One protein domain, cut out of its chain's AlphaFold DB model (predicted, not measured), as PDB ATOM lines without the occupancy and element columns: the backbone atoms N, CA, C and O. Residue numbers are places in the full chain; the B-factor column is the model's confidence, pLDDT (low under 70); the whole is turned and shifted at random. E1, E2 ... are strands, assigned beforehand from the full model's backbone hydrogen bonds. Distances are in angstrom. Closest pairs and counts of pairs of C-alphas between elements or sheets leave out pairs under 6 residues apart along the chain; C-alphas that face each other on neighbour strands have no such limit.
ATOM      1  N   CYS A  18      30.251  52.469 -34.577       78.94
ATOM      2  CA  CYS A  18      29.529  53.231 -33.573       78.94
ATOM      3  C   CYS A  18      29.395  54.669 -34.077       78.94
ATOM      4  O   CYS A  18      30.388  55.265 -34.507       78.94
ATOM      5  N   LEU A  19      28.174  55.197 -34.067       82.06
ATOM      6  CA  LEU A  19      27.864  56.554 -34.495       82.06
ATOM      7  C   LEU A  19      27.151  57.300 -33.368       82.06
ATOM      8  O   LEU A  19      26.273  56.725 -32.720       82.06
ATOM      9  N   PRO A  20      27.499  58.571 -33.127       81.81
ATOM     10  CA  PRO A  20      26.750  59.381 -32.191       81.81
ATOM     11  C   PRO A  20      25.395  59.769 -32.804       81.81
ATOM     12  O   PRO A  20      25.273  59.986 -34.011       81.81
ATOM     13  N   PHE A  21      24.373  59.831 -31.961       81.50
ATOM     14  CA  PHE A  21      22.992  60.103 -32.320       81.50
ATOM     15  C   PHE A  21      22.398  61.113 -31.336       81.50
ATOM     16  O   PHE A  21      22.564  60.991 -30.120       81.50
ATOM     17  N   TRP A  22      21.687  62.103 -31.866       79.62
ATOM     18  CA  TRP A  22      20.967  63.095 -31.078       79.62
ATOM     19  C   TRP A  22      19.483  62.955 -31.406       79.62
ATOM     20  O   TRP A  22      19.123  63.128 -32.568       79.62
ATOM     21  N   PRO A  23      18.641  62.566 -30.433       75.44
ATOM     22  CA  PRO A  23      17.206  62.502 -30.650       75.44
ATOM     23  C   PRO A  23      16.654  63.922 -30.803       75.44
ATOM     24  O   PRO A  23      16.916  64.790 -29.969       75.44
ATOM     25  N   ASP A  24      15.875  64.134 -31.856       73.75
ATOM     26  CA  ASP A  24      15.234  65.414 -32.169       73.75
ATOM     27  C   ASP A  24      13.802  65.478 -31.616       73.75
ATOM     28  O   ASP A  24      13.162  66.531 -31.634       73.75
ATOM     29  N   THR A  25      13.276  64.354 -31.116       73.50
ATOM     30  CA  THR A  25      11.875  64.222 -30.710       73.50
ATOM     31  C   THR A  25      11.741  63.905 -29.219       73.50
ATOM     32  O   THR A  25      12.525  63.175 -28.622       73.50
ATOM     33  N   SER A  26      10.672  64.399 -28.589       74.62
ATOM     34  CA  SER A  26      10.344  64.054 -27.194       74.62
ATOM     35  C   SER A  26       9.781  62.636 -27.033       74.62
ATOM     36  O   SER A  26       9.545  62.187 -25.913       74.62
ATOM     37  N   SER A  27       9.543  61.926 -28.144       78.25
ATOM     38  CA  SER A  27       8.960  60.585 -28.140       78.25
ATOM     39  C   SER A  27       9.922  59.529 -27.592       78.25
ATOM     40  O   SER A  27       9.442  58.535 -27.044       78.25
ATOM     41  N   LEU A  28      11.243  59.741 -27.746       83.69
ATOM     42  CA  LEU A  28      12.321  58.839 -27.323       83.69
ATOM     43  C   LEU A  28      12.042  57.375 -27.700       83.69
ATOM     44  O   LEU A  28      12.267  56.444 -26.922       83.69
ATOM     45  N   LYS A  29      11.519  57.171 -28.913       87.56
ATOM     46  CA  LYS A  29      11.210  55.857 -29.485       87.56
ATOM     47  C   LYS A  29      11.896  55.705 -30.826       87.56
ATOM     48  O   LYS A  29      11.833  56.595 -31.670       87.56
ATOM     49  N   MET A  30      12.486  54.540 -31.047       89.38
ATOM     50  CA  MET A  30      13.187  54.220 -32.282       89.38
ATOM     51  C   MET A  30      12.624  52.970 -32.941       89.38
ATOM     52  O   MET A  30      12.031  52.107 -32.298       89.38
ATOM     53  N   PHE A  31      12.845  52.875 -34.244       90.75
ATOM     54  CA  PHE A  31      12.624  51.674 -35.033       90.75
ATOM     55  C   PHE A  31      13.740  51.526 -36.066       90.75
ATOM     56  O   PHE A  31      14.448  52.482 -36.417       90.75
ATOM     57  N   VAL A  32      13.935  50.298 -36.528       91.56
ATOM     58  CA  VAL A  32      15.027  49.927 -37.425       91.56
ATOM     59  C   VAL A  32      14.525  49.031 -38.544       91.56
ATOM     60  O   VAL A  32      13.482  48.393 -38.440       91.56
ATOM     61  N   LYS A  33      15.288  48.978 -39.629       90.19
ATOM     62  CA  LYS A  33      15.120  48.007 -40.708       90.19
ATOM     63  C   LYS A  33      16.502  47.579 -41.178       90.19
ATOM     64  O   LYS A  33      17.457  48.344 -41.044       90.19
ATOM     65  N   LEU A  34      16.598  46.380 -41.737       85.88
ATOM     66  CA  LEU A  34      17.782  46.005 -42.506       85.88
ATOM     67  C   LEU A  34      17.781  46.809 -43.811       85.88
ATOM     68  O   LEU A  34      16.707  47.081 -44.348       85.88
ATOM     69  N   ARG A  35      18.964  47.197 -44.304       82.06
ATOM     70  CA  ARG A  35      19.131  48.152 -45.416       82.06
ATOM     71  C   ARG A  35      18.245  47.841 -46.629       82.06
ATOM     72  O   ARG A  35      17.598  48.744 -47.152       82.06
ATOM     73  N   ASP A  36      18.158  46.563 -46.989       81.44
ATOM     74  CA  ASP A  36      17.423  46.086 -48.167       81.44
ATOM     75  C   ASP A  36      16.045  45.483 -47.834       81.44
ATOM     76  O   ASP A  36      15.327  45.022 -48.722       81.44
ATOM     77  N   SER A  37      15.644  45.482 -46.558       83.69
ATOM     78  CA  SER A  37      14.361  44.924 -46.126       83.69
ATOM     79  C   SER A  37      13.237  45.946 -46.259       83.69
ATOM     80  O   SER A  37      13.367  47.121 -45.904       83.69
ATOM     81  N   LYS A  38      12.078  45.471 -46.726       82.38
ATOM     82  CA  LYS A  38      10.827  46.249 -46.721       82.38
ATOM     83  C   LYS A  38      10.133  46.220 -45.360       82.38
ATOM     84  O   LYS A  38       9.204  46.990 -45.130       82.38
ATOM     85  N   THR A  39      10.568  45.330 -44.471       85.31
ATOM     86  CA  THR A  39       9.979  45.147 -43.148       85.31
ATOM     87  C   THR A  39      10.678  46.057 -42.148       85.31
ATOM     88  O   THR A  39      11.891  45.989 -41.955       85.31
ATOM     89  N   VAL A  40       9.893  46.901 -41.489       90.31
ATOM     90  CA  VAL A  40      10.358  47.759 -40.401       90.31
ATOM     91  C   VAL A  40      10.043  47.089 -39.067       90.31
ATOM     92  O   VAL A  40       9.001  46.450 -38.915       90.31
ATOM     93  N   SER A  41      10.946  47.218 -38.098       92.06
ATOM     94  CA  SER A  41      10.733  46.711 -36.748       92.06
ATOM     95  C   SER A  41       9.603  47.453 -36.036       92.06
ATOM     96  O   SER A  41       9.261  48.589 -36.361       92.06
ATOM     97  N   GLN A  42       9.094  46.849 -34.966       91.81
ATOM     98  CA  GLN A  42       8.284  47.591 -34.006       91.81
ATOM     99  C   GLN A  42       9.111  48.666 -33.297       91.81
ATOM    100  O   GLN A  42      10.344  48.588 -33.241       91.81
ATOM    101  N   HIS A  43       8.411  49.658 -32.753       91.88
ATOM    102  CA  HIS A  43       9.028  50.729 -31.983       91.88
ATOM    103  C   HIS A  43       9.530  50.196 -30.641       91.88
ATOM    104  O   HIS A  43       8.848  49.408 -29.980       91.88
ATOM    105  N   PHE A  44      10.690  50.672 -30.200       91.44
ATOM    106  CA  PHE A  44      11.215  50.411 -28.865       91.44
ATOM    107  C   PHE A  44      11.661  51.723 -28.195       91.44
ATOM    108  O   PHE A  44      12.063  52.658 -28.894       91.44
ATOM    109  N   PRO A  45      11.557  51.818 -26.859       90.06
ATOM    110  CA  PRO A  45      11.961  53.010 -26.122       90.06
ATOM    111  C   PRO A  45      13.485  53.172 -26.102       90.06
ATOM    112  O   PRO A  45      14.215  52.202 -26.286       90.06
ATOM    113  N   ILE A  46      13.977  54.381 -25.850       87.25
ATOM    114  CA  ILE A  46      15.407  54.660 -25.610       87.25
ATOM    115  C   ILE A  46      15.641  55.511 -24.349       87.25
ATOM    116  O   ILE A  46      16.753  55.946 -24.074       87.25
ATOM    117  N   ASP A  47      14.589  55.729 -23.561       82.94
ATOM    118  CA  ASP A  47      14.567  56.525 -22.331       82.94
ATOM    119  C   ASP A  47      14.969  55.736 -21.072       82.94
ATOM    120  O   ASP A  47      15.299  56.338 -20.053       82.94
ATOM    121  N   PHE A  48      15.015  54.401 -21.137       82.19
ATOM    122  CA  PHE A  48      15.499  53.547 -20.047       82.19
ATOM    123  C   PHE A  48      16.288  52.327 -20.541       82.19
ATOM    124  O   PHE A  48      16.034  51.776 -21.615       82.19
ATOM    125  N   SER A  49      17.197  51.839 -19.694       82.94
ATOM    126  CA  SER A  49      18.004  50.640 -19.947       82.94
ATOM    127  C   SER A  49      17.150  49.378 -20.071       82.94
ATOM    128  O   SER A  49      16.446  49.000 -19.132       82.94
ATOM    129  N   HIS A  50      17.255  48.667 -21.193       84.75
ATOM    130  CA  HIS A  50      16.613  47.369 -21.384       84.75
ATOM    131  C   HIS A  50      17.193  46.581 -22.562       84.75
ATOM    132  O   HIS A  50      17.911  47.095 -23.412       84.75
ATOM    133  N   VAL A  51      16.804  45.309 -22.643       87.81
ATOM    134  CA  VAL A  51      17.046  44.447 -23.803       87.81
ATOM    135  C   VAL A  51      15.703  44.095 -24.433       87.81
ATOM    136  O   VAL A  51      14.734  43.821 -23.718       87.81
ATOM    137  N   THR A  52      15.622  44.126 -25.759       91.94
ATOM    138  CA  THR A  52      14.448  43.670 -26.507       91.94
ATOM    139  C   THR A  52      14.857  42.921 -27.770       91.94
ATOM    140  O   THR A  52      15.933  43.144 -28.324       91.94
ATOM    141  N   VAL A  53      13.987  42.026 -28.224       93.31
ATOM    142  CA  VAL A  53      14.153  41.291 -29.478       93.31
ATOM    143  C   VAL A  53      13.063  41.743 -30.435       93.31
ATOM    144  O   VAL A  53      11.876  41.681 -30.115       93.31
ATOM    145  N   LEU A  54      13.484  42.214 -31.601       93.06
ATOM    146  CA  LEU A  54      12.632  42.743 -32.650       93.06
ATOM    147  C   LEU A  54      12.417  41.661 -33.708       93.06
ATOM    148  O   LEU A  54      13.376  41.047 -34.172       93.06
ATOM    149  N   ARG A  55      11.155  41.423 -34.079       90.88
ATOM    150  CA  ARG A  55      10.792  40.523 -35.181       90.88
ATOM    151  C   ARG A  55      11.136  41.196 -36.506       90.88
ATOM    152  O   ARG A  55      10.731  42.336 -36.727       90.88
ATOM    153  N   MET A  56      11.862  40.482 -37.357       90.06
ATOM    154  CA  MET A  56      12.340  40.954 -38.655       90.06
ATOM    155  C   MET A  56      11.773  40.071 -39.782       90.06
ATOM    156  O   MET A  56      10.990  39.145 -39.547       90.06
ATOM    157  N   GLU A  57      12.132  40.376 -41.029       86.12
ATOM    158  CA  GLU A  57      11.630  39.664 -42.206       86.12
ATOM    159  C   GLU A  57      11.985  38.163 -42.179       86.12
ATOM    160  O   GLU A  57      12.970  37.742 -41.568       86.12
ATOM    161  N   HIS A  58      11.155  37.336 -42.821       82.31
ATOM    162  CA  HIS A  58      11.338  35.879 -42.937       82.31
ATOM    163  C   HIS A  58      11.475  35.118 -41.603       82.31
ATOM    164  O   HIS A  58      12.063  34.040 -41.557       82.31
ATOM    165  N   GLY A  59      10.924  35.657 -40.510       77.81
ATOM    166  CA  GLY A  59      11.005  35.021 -39.191       77.81
ATOM    167  C   GLY A  59      12.376  35.154 -38.522       77.81
ATOM    168  O   GLY A  59      12.631  34.478 -37.526       77.81
ATOM    169  N   SER A  60      13.245  36.021 -39.046       87.25
ATOM    170  CA  SER A  60      14.477  36.419 -38.370       87.25
ATOM    171  C   SER A  60      14.185  37.379 -37.211       87.25
ATOM    172  O   SER A  60      13.071  37.894 -37.051       87.25
ATOM    173  N   ALA A  61      15.184  37.608 -36.366       90.25
ATOM    174  CA  ALA A  61      15.062  38.502 -35.229       90.25
ATOM    175  C   ALA A  61      16.359  39.279 -34.995       90.25
ATOM    176  O   ALA A  61      17.449  38.814 -35.326       90.25
ATOM    177  N   LEU A  62      16.220  40.456 -34.394       91.62
ATOM    178  CA  LEU A  62      17.315  41.363 -34.077       91.62
ATOM    179  C   LEU A  62      17.286  41.690 -32.585       91.62
ATOM    180  O   LEU A  62      16.248  42.110 -32.071       91.62
ATOM    181  N   LYS A  63      18.407  41.525 -31.878       91.38
ATOM    182  CA  LYS A  63      18.510  41.961 -30.481       91.38
ATOM    183  C   LYS A  63      18.935  43.423 -30.430       91.38
ATOM    184  O   LYS A  63      19.999  43.767 -30.936       91.38
ATOM    185  N   ALA A  64      18.142  44.252 -29.758       91.06
ATOM    186  CA  ALA A  64      18.475  45.631 -29.428       91.06
ATOM    187  C   ALA A  64      18.739  45.752 -27.918       91.06
ATOM    188  O   ALA A  64      17.925  45.325 -27.092       91.06
ATOM    189  N   VAL A  65      19.890  46.316 -27.560       89.19
ATOM    190  CA  VAL A  65      20.319  46.544 -26.177       89.19
ATOM    191  C   VAL A  65      20.464  48.042 -25.964       89.19
ATOM    192  O   VAL A  65      21.374  48.647 -26.518       89.19
ATOM    193  N   VAL A  66      19.587  48.619 -25.147       87.44
ATOM    194  CA  VAL A  66      19.651  50.019 -24.721       87.44
ATOM    195  C   VAL A  66      20.243  50.063 -23.319       87.44
ATOM    196  O   VAL A  66      19.763  49.371 -22.416       87.44
ATOM    197  N   LYS A  67      21.294  50.853 -23.120       82.00
ATOM    198  CA  LYS A  67      21.931  51.066 -21.820       82.00
ATOM    199  C   LYS A  67      22.107  52.546 -21.565       82.00
ATOM    200  O   LYS A  67      22.908  53.196 -22.226       82.00
ATOM    201  N   ASN A  68      21.435  53.033 -20.542       77.25
ATOM    202  CA  ASN A  68      21.601  54.375 -20.025       77.25
ATOM    203  C   ASN A  68      22.645  54.300 -18.909       77.25
ATOM    204  O   ASN A  68      22.528  53.463 -18.006       77.25
ATOM    205  N   GLY A  69      23.697  55.103 -19.020       63.53
ATOM    206  CA  GLY A  69      24.717  55.250 -17.990       63.53
ATOM    207  C   GLY A  69      24.524  56.539 -17.202       63.53
ATOM    208  O   GLY A  69      24.092  57.544 -17.760       63.53
ATOM    209  N   GLU A  70      24.870  56.505 -15.914       56.62
ATOM    210  CA  GLU A  70      25.035  57.722 -15.102       56.62
ATOM    211  C   GLU A  70      26.321  58.447 -15.502       56.62
ATOM    212  O   GLU A  70      26.292  59.623 -15.852       56.62
ATOM    213  N   ASP A  71      27.423  57.694 -15.552       58.47
ATOM    214  CA  ASP A  71      28.768  58.213 -15.828       58.47
ATOM    215  C   ASP A  71      29.214  58.005 -17.285       58.47
ATOM    216  O   ASP A  71      30.355  58.287 -17.651       58.47
ATOM    217  N   PHE A  72      28.340  57.457 -18.134       66.00
ATOM    218  CA  PHE A  72      28.629  57.200 -19.545       66.00
ATOM    219  C   PHE A  72      27.389  57.469 -20.410       66.00
ATOM    220  O   PHE A  72      26.262  57.326 -19.936       66.00
ATOM    221  N   PRO A  73      27.565  57.869 -21.681       71.62
ATOM    222  CA  PRO A  73      26.448  58.200 -22.558       71.62
ATOM    223  C   PRO A  73      25.550  56.983 -22.816       71.62
ATOM    224  O   PRO A  73      25.976  55.836 -22.698       71.62
ATOM    225  N   THR A  74      24.296  57.227 -23.196       79.44
ATOM    226  CA  THR A  74      23.359  56.146 -23.525       79.44
ATOM    227  C   THR A  74      23.854  55.393 -24.756       79.44
ATOM    228  O   THR A  74      24.190  56.013 -25.758       79.44
ATOM    229  N   THR A  75      23.914  54.067 -24.704       83.12
ATOM    230  CA  THR A  75      24.342  53.233 -25.833       83.12
ATOM    231  C   THR A  75      23.206  52.346 -26.321       83.12
ATOM    232  O   THR A  75      22.464  51.764 -25.528       83.12
ATOM    233  N   ILE A  76      23.061  52.245 -27.639       88.12
ATOM    234  CA  ILE A  76      22.099  51.383 -28.323       88.12
ATOM    235  C   ILE A  76      22.896  50.442 -29.213       88.12
ATOM    236  O   ILE A  76      23.432  50.857 -30.234       88.12
ATOM    237  N   ALA A  77      22.961  49.173 -28.838       87.50
ATOM    238  CA  ALA A  77      23.714  48.170 -29.572       87.50
ATOM    239  C   ALA A  77      22.780  47.142 -30.218       87.50
ATOM    240  O   ALA A  77      21.918  46.561 -29.548       87.50
ATOM    241  N   PHE A  78      22.983  46.887 -31.509       89.38
ATOM    242  CA  PHE A  78      22.278  45.854 -32.265       89.38
ATOM    243  C   PHE A  78      23.153  44.618 -32.456       89.38
ATOM    244  O   PHE A  78      24.317  44.729 -32.837       89.38
ATOM    245  N   TYR A  79      22.576  43.445 -32.208       87.50
ATOM    246  CA  TYR A  79      23.244  42.152 -32.340       87.50
ATOM    247  C   TYR A  79      22.367  41.162 -33.111       87.50
ATOM    248  O   TYR A  79      21.135  41.209 -32.969       87.50
ATOM    249  N   PRO A  80      22.968  40.204 -33.840       88.69
ATOM    250  CA  PRO A  80      22.228  39.072 -34.374       88.69
ATOM    251  C   PRO A  80      21.553  38.300 -33.236       88.69
ATOM    252  O   PRO A  80      22.065  38.220 -32.113       88.69
ATOM    253  N   TYR A  81      20.385  37.732 -33.527       89.00
ATOM    254  CA  TYR A  81      19.671  36.896 -32.573       89.00
ATOM    255  C   TYR A  81      20.479  35.644 -32.219       89.00
ATOM    256  O   TYR A  81      20.927  34.904 -33.096       89.00
ATOM    257  N   THR A  82      20.593  35.373 -30.923       87.31
ATOM    258  CA  THR A  82      21.155  34.131 -30.388       87.31
ATOM    259  C   THR A  82      20.119  33.386 -29.539       87.31
ATOM    260  O   THR A  82      19.276  34.022 -28.897       87.31
ATOM    261  N   PRO A  83      20.130  32.038 -29.524       84.25
ATOM    262  CA  PRO A  83      19.241  31.268 -28.654       84.25
ATOM    263  C   PRO A  83      19.385  31.707 -27.191       84.25
ATOM    264  O   PRO A  83      20.494  31.741 -26.676       84.25
ATOM    265  N   ILE A 539      23.588  60.001 -27.005       63.31
ATOM    266  CA  ILE A 539      23.297  58.623 -27.440       63.31
ATOM    267  C   ILE A 539      24.353  58.155 -28.448       63.31
ATOM    268  O   ILE A 539      24.697  58.879 -29.374       63.31
ATOM    269  N   TYR A 540      24.856  56.936 -28.289       71.38
ATOM    270  CA  TYR A 540      25.716  56.256 -29.255       71.38
ATOM    271  C   TYR A 540      25.017  55.003 -29.760       71.38
ATOM    272  O   TYR A 540      24.429  54.262 -28.974       71.38
ATOM    273  N   ILE A 541      25.073  54.762 -31.066       72.62
ATOM    274  CA  ILE A 541      24.440  53.608 -31.697       72.62
ATOM    275  C   ILE A 541      25.504  52.747 -32.360       72.62
ATOM    276  O   ILE A 541      26.231  53.217 -33.236       72.62
ATOM    277  N   SER A 542      25.560  51.478 -31.970       73.00
ATOM    278  CA  SER A 542      26.485  50.483 -32.492       73.00
ATOM    279  C   SER A 542      25.753  49.308 -33.143       73.00
ATOM    280  O   SER A 542      24.668  48.893 -32.732       73.00
ATOM    281  N   CYS A 543      26.347  48.768 -34.204       65.12
ATOM    282  CA  CYS A 543      25.832  47.615 -34.938       65.12
ATOM    283  C   CYS A 543      26.920  46.542 -34.994       65.12
ATOM    284  O   CYS A 543      28.025  46.838 -35.443       65.12
ATOM    285  N   TYR A 544      26.639  45.320 -34.539       65.94
ATOM    286  CA  TYR A 544      27.614  44.226 -34.498       65.94
ATOM    287  C   TYR A 544      27.190  43.084 -35.420       65.94
ATOM    288  O   TYR A 544      26.116  42.525 -35.225       65.94
TER     289      TYR A 544
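AT A GLANCE: This is residues 18 to 83 and 539 to 544 of the 546 residues of the protein "Vacuolar protein sorting-associated protein 13" of Araneus ventricosus (UniProt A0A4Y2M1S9). A single, strongly twisted sheet of five strands forms a wall, and the long stretch of residues 22 to 49, with no named element, folds back on itself over one face of it, leaving the other face bare. That stretch leads from E1 at one edge of the sheet to E2 at the other. The printed part has 72 residues with no named helix and five named strands, E1 to E5 along the chain; the sheet is mixed, in the order E1, E5, E4, E3, E2. The class is all strand, with 29 of the 72 printed residues in named elements. The whole is compact, with a radius of gyration of the C-alphas of 12.3 A and spans of 38 by 27 by 19 A.

IN THESE COORDINATES: E1, residues 18 to 21, begins at C-alpha 18 (29.529, 53.231, -33.573) and is 9.6 A long. E2 is residues 50 to 55, 16.5 A; E3 is residues 61 to 67, 19.6 A. E4, residues 74 to 80, is 20.3 A long. E5, residues 539 to 543, is 13.6 A long and ends at C-alpha 543 (25.832, 47.615, -34.938).

HOW THE PARTS SIT: Edge strand E1 is antiparallel to E5, with N 19 and O 541 2.9 A apart. E5 and E4 are parallel, with N 540 and O 74 2.8 A apart. E2, E3 and E4 form a meander, each strand the antiparallel neighbour of the one before, and two hairpins; N 65 and O 77 are 2.9 A apart, as are N 52 and O 64. These pairs are within hydrogen-bond range. E1 and E2 are apart. Residues 29 to 30 pair antiparallel with residues 44 to 45.

THE WHOLE: The C-alphas farthest apart, of His 58 and Asp 71, are 39.2 A apart. Residues 84 to 538 are not printed; C-alphas 83 and 539 are 27.7 A apart across the cut. The link E1 to E2 is long. Confidence is under 70 at residues 69 to 72, 539 and 543 to 544.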